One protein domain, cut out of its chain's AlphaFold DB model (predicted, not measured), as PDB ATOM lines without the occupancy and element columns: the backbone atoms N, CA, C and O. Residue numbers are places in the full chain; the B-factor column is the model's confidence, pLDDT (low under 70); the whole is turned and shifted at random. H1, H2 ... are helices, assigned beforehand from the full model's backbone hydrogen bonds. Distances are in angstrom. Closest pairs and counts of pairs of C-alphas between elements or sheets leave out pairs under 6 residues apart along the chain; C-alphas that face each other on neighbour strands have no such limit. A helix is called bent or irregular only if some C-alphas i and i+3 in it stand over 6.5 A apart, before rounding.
ATOM      1  N   ASP A  51      43.158  17.863  33.181       87.69
ATOM      2  CA  ASP A  51      42.475  18.629  32.124       87.69
ATOM      3  C   ASP A  51      43.305  18.768  30.836       87.69
ATOM      4  O   ASP A  51      42.771  18.704  29.729       87.69
ATOM      5  N   GLU A  52      44.629  18.891  30.960       91.56
ATOM      6  CA  GLU A  52      45.555  18.966  29.821       91.56
ATOM      7  C   GLU A  52      45.479  17.717  28.929       91.56
ATOM      8  O   GLU A  52      45.503  17.814  27.700       91.56
ATOM      9  N   MET A  53      45.344  16.534  29.536       90.81
ATOM     10  CA  MET A  53      45.232  15.276  28.803       90.81
ATOM     11  C   MET A  53      43.856  15.147  28.145       90.81
ATOM     12  O   MET A  53      43.761  14.696  27.004       90.81
ATOM     13  N   ALA A  54      42.793  15.588  28.824       87.44
ATOM     14  CA  ALA A  54      41.455  15.633  28.241       87.44
ATOM     15  C   ALA A  54      41.413  16.557  27.011       87.44
ATOM     16  O   ALA A  54      40.882  16.173  25.967       87.44
ATOM     17  N   ALA A  55      42.053  17.730  27.089       90.94
ATOM     18  CA  ALA A  55      42.188  18.654  25.965       90.94
ATOM     19  C   ALA A  55      42.994  18.043  24.806       90.94
ATOM     20  O   ALA A  55      42.583  18.155  23.651       90.94
ATOM     21  N   ALA A  56      44.101  17.348  25.095       93.69
ATOM     22  CA  ALA A  56      44.899  16.664  24.077       93.69
ATOM     23  C   ALA A  56      44.104  15.559  23.358       93.69
ATOM     24  O   ALA A  56      44.150  15.457  22.131       93.69
ATOM     25  N   ILE A  57      43.330  14.764  24.105       91.88
ATOM     26  CA  ILE A  57      42.468  13.713  23.549       91.88
ATOM     27  C   ILE A  57      41.335  14.325  22.719       91.88
ATOM     28  O   ILE A  57      41.066  13.848  21.617       91.88
ATOM     29  N   GLY A  58      40.713  15.405  23.199       92.06
ATOM     30  CA  GLY A  58      39.700  16.149  22.451       92.06
ATOM     31  C   GLY A  58      40.245  16.721  21.140       92.06
ATOM     32  O   GLY A  58      39.627  16.552  20.089       92.06
ATOM     33  N   ALA A  59      41.439  17.320  21.170       95.25
ATOM     34  CA  ALA A  59      42.113  17.831  19.978       95.25
ATOM     35  C   ALA A  59      42.454  16.707  18.986       95.25
ATOM     36  O   ALA A  59      42.229  16.852  17.784       95.25
ATOM     37  N   PHE A  60      42.940  15.565  19.483       94.88
ATOM     38  CA  PHE A  60      43.204  14.385  18.661       94.88
ATOM     39  C   PHE A  60      41.922  13.846  18.010       94.88
ATOM     40  O   PHE A  60      41.900  13.601  16.803       94.88
ATOM     41  N   ALA A  61      40.839  13.716  18.780       92.38
ATOM     42  CA  ALA A  61      39.541  13.274  18.278       92.38
ATOM     43  C   ALA A  61      38.991  14.236  17.213       92.38
ATOM     44  O   ALA A  61      38.581  13.790  16.141       92.38
ATOM     45  N   GLY A  62      39.054  15.549  17.462       93.94
ATOM     46  CA  GLY A  62      38.672  16.577  16.491       93.94
ATOM     47  C   GLY A  62      39.476  16.476  15.192       93.94
ATOM     48  O   GLY A  62      38.898  16.475  14.106       93.94
ATOM     49  N   GLY A  63      40.796  16.289  15.290       94.88
ATOM     50  CA  GLY A  63      41.658  16.047  14.130       94.88
ATOM     51  C   GLY A  63      41.272  14.787  13.348       94.88
ATOM     52  O   GLY A  63      41.247  14.812  12.118       94.88
ATOM     53  N   GLY A  64      40.903  13.709  14.046       93.62
ATOM     54  CA  GLY A  64      40.408  12.476  13.432       93.62
ATOM     55  C   GLY A  64      39.125  12.676  12.621       93.62
ATOM     56  O   GLY A  64      39.027  12.170  11.502       93.62
ATOM     57  N   ILE A  65      38.172  13.462  13.134       91.62
ATOM     58  CA  ILE A  65      36.943  13.814  12.403       91.62
ATOM     59  C   ILE A  65      37.268  14.620  11.139       91.62
ATOM     60  O   ILE A  65      36.747  14.310  10.068       91.62
ATOM     61  N   ILE A  66      38.172  15.601  11.222       93.62
ATOM     62  CA  ILE A  66      38.601  16.375  10.046       93.62
ATOM     63  C   ILE A  66      39.271  15.470   9.006       93.62
ATOM     64  O   ILE A  66      38.943  15.548   7.824       93.62
ATOM     65  N   ALA A  67      40.166  14.578   9.432       93.81
ATOM     66  CA  ALA A  67      40.816  13.627   8.534       93.81
ATOM     67  C   ALA A  67      39.796  12.709   7.837       93.81
ATOM     68  O   ALA A  67      39.875  12.522   6.622       93.81
ATOM     69  N   MET A  68      38.812  12.188   8.579       91.12
ATOM     70  CA  MET A  68      37.723  11.370   8.033       91.12
ATOM     71  C   MET A  68      36.949  12.133   6.951       91.12
ATOM     72  O   MET A  68      36.850  11.649   5.821       91.12
ATOM     73  N   ILE A  69      36.469  13.340   7.264       91.06
ATOM     74  CA  ILE A  69      35.683  14.162   6.335       91.06
ATOM     75  C   ILE A  69      36.486  14.465   5.067       91.06
ATOM     76  O   ILE A  69      35.979  14.280   3.961       91.06
ATOM     77  N   CYS A  70      37.742  14.888   5.210       92.94
ATOM     78  CA  CYS A  70      38.598  15.230   4.075       92.94
ATOM     79  C   CYS A  70      38.928  14.019   3.193       92.94
ATOM     80  O   CYS A  70      39.103  14.176   1.988       92.94
ATOM     81  N   SER A  71      39.036  12.824   3.779       90.69
ATOM     82  CA  SER A  71      39.468  11.628   3.051       90.69
ATOM     83  C   SER A  71      38.423  11.081   2.078       90.69
ATOM     84  O   SER A  71      38.798  10.525   1.049       90.69
ATOM     85  N   THR A  72      37.133  11.200   2.398       83.56
ATOM     86  CA  THR A  72      36.069  10.503   1.652       83.56
ATOM     87  C   THR A  72      34.781  11.311   1.560       83.56
ATOM     88  O   THR A  72      34.299  11.541   0.456       83.56
ATOM     89  N   MET A  73      34.265  11.821   2.681       89.44
ATOM     90  CA  MET A  73      32.942  12.461   2.699       89.44
ATOM     91  C   MET A  73      32.888  13.779   1.916       89.44
ATOM     92  O   MET A  73      31.916  14.038   1.215       89.44
ATOM     93  N   MET A  74      33.914  14.629   2.028       90.94
ATOM     94  CA  MET A  74      33.963  15.909   1.315       90.94
ATOM     95  C   MET A  74      34.156  15.723  -0.202       90.94
ATOM     96  O   MET A  74      33.410  16.359  -0.951       90.94
ATOM     97  N   PRO A  75      35.077  14.855  -0.678       91.06
ATOM     98  CA  PRO A  75      35.158  14.499  -2.095       91.06
ATOM     99  C   PRO A  75      33.850  13.933  -2.661       91.06
ATOM    100  O   PRO A  75      33.343  14.464  -3.643       91.06
ATOM    101  N   GLU A  76      33.269  12.915  -2.015       89.25
ATOM    102  CA  GLU A  76      32.051  12.239  -2.485       89.25
ATOM    103  C   GLU A  76      30.860  13.204  -2.539       89.25
ATOM    104  O   GLU A  76      30.160  13.287  -3.547       89.25
ATOM    105  N   ALA A  77      30.679  14.023  -1.496       90.31
ATOM    106  CA  ALA A  77      29.618  15.022  -1.482       90.31
ATOM    107  C   ALA A  77      29.789  16.049  -2.613       90.31
ATOM    108  O   ALA A  77      28.806  16.421  -3.249       90.31
ATOM    109  N   PHE A  78      31.016  16.498  -2.897       93.19
ATOM    110  CA  PHE A  78      31.264  17.424  -4.000       93.19
ATOM    111  C   PHE A  78      31.033  16.779  -5.373       93.19
ATOM    112  O   PHE A  78      30.494  17.438  -6.261       93.19
ATOM    113  N   GLU A  79      31.397  15.508  -5.555       93.25
ATOM    114  CA  GLU A  79      31.132  14.769  -6.795       93.25
ATOM    115  C   GLU A  79      29.627  14.609  -7.063       93.25
ATOM    116  O   GLU A  79      29.186  14.804  -8.197       93.25
ATOM    117  N   GLU A  80      28.827  14.311  -6.034       89.56
ATOM    118  CA  GLU A  80      27.378  14.114  -6.180       89.56
ATOM    119  C   GLU A  80      26.577  15.427  -6.218       89.56
ATOM    120  O   GLU A  80      25.605  15.547  -6.970       89.56
ATOM    121  N   GLY A  81      26.950  16.413  -5.397       90.81
ATOM    122  CA  GLY A  81      26.183  17.645  -5.182       90.81
ATOM    123  C   GLY A  81      26.775  18.904  -5.821       90.81
ATOM    124  O   GLY A  81      26.095  19.929  -5.905       90.81
ATOM    125  N   GLY A  82      28.026  18.860  -6.282       94.06
ATOM    126  CA  GLY A  82      28.711  19.995  -6.895       94.06
ATOM    127  C   GLY A  82      28.996  21.163  -5.930       94.06
ATOM    128  O   GLY A  82      28.990  21.005  -4.706       94.06
ATOM    129  N   PRO A  83      29.229  22.384  -6.454       93.56
ATOM    130  CA  PRO A  83      29.699  23.527  -5.659       93.56
ATOM    131  C   PRO A  83      28.776  23.983  -4.521       93.56
ATOM    132  O   PRO A  83      29.252  24.576  -3.551       93.56
ATOM    133  N   VAL A  84      27.468  23.707  -4.600       96.38
ATOM    134  CA  VAL A  84      26.499  24.114  -3.563       96.38
ATOM    135  C   VAL A  84      26.767  23.432  -2.218       96.38
ATOM    136  O   VAL A  84      26.422  23.974  -1.169       96.38
ATOM    137  N   VAL A  85      27.439  22.279  -2.231       95.00
ATOM    138  CA  VAL A  85      27.787  21.509  -1.031       95.00
ATOM    139  C   VAL A  85      28.670  22.308  -0.085       95.00
ATOM    140  O   VAL A  85      28.429  22.288   1.118       95.00
ATOM    141  N   GLY A  86      29.625  23.085  -0.606       94.12
ATOM    142  CA  GLY A  86      30.457  23.958   0.225       94.12
ATOM    143  C   GLY A  86      29.632  25.027   0.948       94.12
ATOM    144  O   GLY A  86      29.829  25.269   2.138       94.12
ATOM    145  N   PHE A  87      28.646  25.613   0.258       96.00
ATOM    146  CA  PHE A  87      27.737  26.586   0.863       96.00
ATOM    147  C   PHE A  87      26.877  25.940   1.958       96.00
ATOM    148  O   PHE A  87      26.855  26.440   3.083       96.00
ATOM    149  N   ILE A  88      26.239  24.796   1.681       95.44
ATOM    150  CA  ILE A  88      25.414  24.078   2.669       95.44
ATOM    151  C   ILE A  88      26.250  23.632   3.875       95.44
ATOM    152  O   ILE A  88      25.813  23.816   5.010       95.44
ATOM    153  N   ALA A  89      27.461  23.114   3.658       93.69
ATOM    154  CA  ALA A  89      28.371  22.727   4.733       93.69
ATOM    155  C   ALA A  89      28.734  23.925   5.626       93.69
ATOM    156  O   ALA A  89      28.670  23.819   6.851       93.69
ATOM    157  N   SER A  90      29.040  25.086   5.031       95.31
ATOM    158  CA  SER A  90      29.324  26.308   5.796       95.31
ATOM    159  C   SER A  90      28.110  26.805   6.592       95.31
ATOM    160  O   SER A  90      28.264  27.206   7.742       95.31
ATOM    161  N   MET A  91      26.898  26.717   6.030       96.88
ATOM    162  CA  MET A  91      25.661  27.041   6.747       96.88
ATOM    163  C   MET A  91      25.414  26.082   7.911       96.88
ATOM    164  O   MET A  91      25.065  26.531   9.000       96.88
ATOM    165  N   GLY A  92      25.641  24.782   7.717       93.44
ATOM    166  CA  GLY A  92      25.550  23.788   8.787       93.44
ATOM    167  C   GLY A  92      26.517  24.085   9.935       93.44
ATOM    168  O   GLY A  92      26.110  24.050  11.094       93.44
ATOM    169  N   LEU A  93      27.764  24.456   9.617       93.50
ATOM    170  CA  LEU A  93      28.748  24.877  10.617       93.50
ATOM    171  C   LEU A  93      28.292  26.133  11.370       93.50
ATOM    172  O   LEU A  93      28.342  26.148  12.594       93.50
ATOM    173  N   LEU A  94      27.816  27.163  10.663       95.75
ATOM    174  CA  LEU A  94      27.297  28.377  11.305       95.75
ATOM    175  C   LEU A  94      26.131  28.071  12.247       95.75
ATOM    176  O   LEU A  94      26.114  28.576  13.365       95.75
ATOM    177  N   VAL A  95      25.178  27.236  11.827       96.00
ATOM    178  CA  VAL A  95      24.051  26.828  12.679       96.00
ATOM    179  C   VAL A  95      24.545  26.055  13.899       96.00
ATOM    180  O   VAL A  95      24.066  26.323  14.994       96.00
ATOM    181  N   SER A  96      25.517  25.150  13.745       93.12
ATOM    182  CA  SER A  96      26.120  24.442  14.885       93.12
ATOM    183  C   SER A  96      26.741  25.418  15.878       93.12
ATOM    184  O   SER A  96      26.431  25.352  17.059       93.12
ATOM    185  N   LEU A  97      27.544  26.374  15.398       93.69
ATOM    186  CA  LEU A  97      28.179  27.380  16.252       93.69
ATOM    187  C   LEU A  97      27.151  28.244  16.987       93.69
ATOM    188  O   LEU A  97      27.352  28.563  18.151       93.69
ATOM    189  N   LEU A  98      26.046  28.608  16.328       96.06
ATOM    190  CA  LEU A  98      24.952  29.351  16.959       96.06
ATOM    191  C   LEU A  98      24.188  28.531  18.007       96.06
ATOM    192  O   LEU A  98      23.582  29.128  18.887       96.06
ATOM    193  N   LEU A  99      24.172  27.201  17.890       94.06
ATOM    194  CA  LEU A  99      23.553  26.300  18.865       94.06
ATOM    195  C   LEU A  99      24.484  25.963  20.037       94.06
ATOM    196  O   LEU A  99      23.989  25.643  21.114       94.06
ATOM    197  N   ASP A 100      25.800  26.000  19.816       89.94
ATOM    198  CA  ASP A 100      26.823  25.779  20.848       89.94
ATOM    199  C   ASP A 100      27.059  27.022  21.738       89.94
ATOM    200  O   ASP A 100      27.663  26.903  22.805       89.94
ATOM    201  N   LEU A 101      26.604  28.202  21.291       75.25
ATOM    202  CA  LEU A 101      26.622  29.492  22.003       75.25
ATOM    203  C   LEU A 101      25.515  29.589  23.063       75.25
ATOM    204  O   LEU A 101      25.828  30.096  24.167       75.25
TER     205      LEU A 101
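This is residues 51 to 101 of the 101 residues of an uncharacterized protein of Paenibacillus sp. LK1 (UniProt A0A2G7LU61). The printed part is an open, flat V of two helices: the long H1, with a bend that turns its short last arm H1b away from the long arm H1a, makes one leg, and H2 folds back from the closed end as the other. The space between H1a and H2 is empty, and the legs are joined by a tight link at residues 82 and 83. The printed part has 51 residues, with two named helices in the order H1, H2 and no named strand; the class is all helix. The whole is loose, with a radius of gyration of the C-alphas of 13.9 A, and spans 41 by 27 by 8 A.

H1, residues 51 to 81, was assigned as one helix by its hydrogen bonds but is bent: C-alphas 71 and 74 are 7.2 A apart. Its arms H1a, residues 51 to 71, and H1b, residues 74 to 81, are near each other, at a steep tilt of 41 degrees. H1b and H2, residues 84 to 100, only just touch, and only at the corner, with 3 pairs of C-alphas within 8 A; the closest C-alphas are those of Phe 78 and Val 85, 6.1 A apart. H2 touches H1b with residues 85 to 86 alone. H1b and H2 run opposite ways at a steep tilt of 60 degrees. H1a and H2 are apart. In H1a, H1b and H2 every O i to N i+4 pair is within hydrogen-bond range.

H1a begins at C-alpha 51, (42.475, 18.629, 32.124), and is 30.1 A long. H1b begins at C-alpha 74, (33.963, 15.909, 1.315). H2 is 24.5 A long and ends at C-alpha 100, (26.823, 25.779, 20.848).

The two C-alphas farthest apart are those of Asp 51 and Glu 80, at 41.4 A. The printed part has no cut, and Leu 101 is the chain's last residue. Residues 51 to 65, 79 to 84 and 90 to 101 stand free. The mean pLDDT of the printed part is 92.3, and no printed residue is under 70.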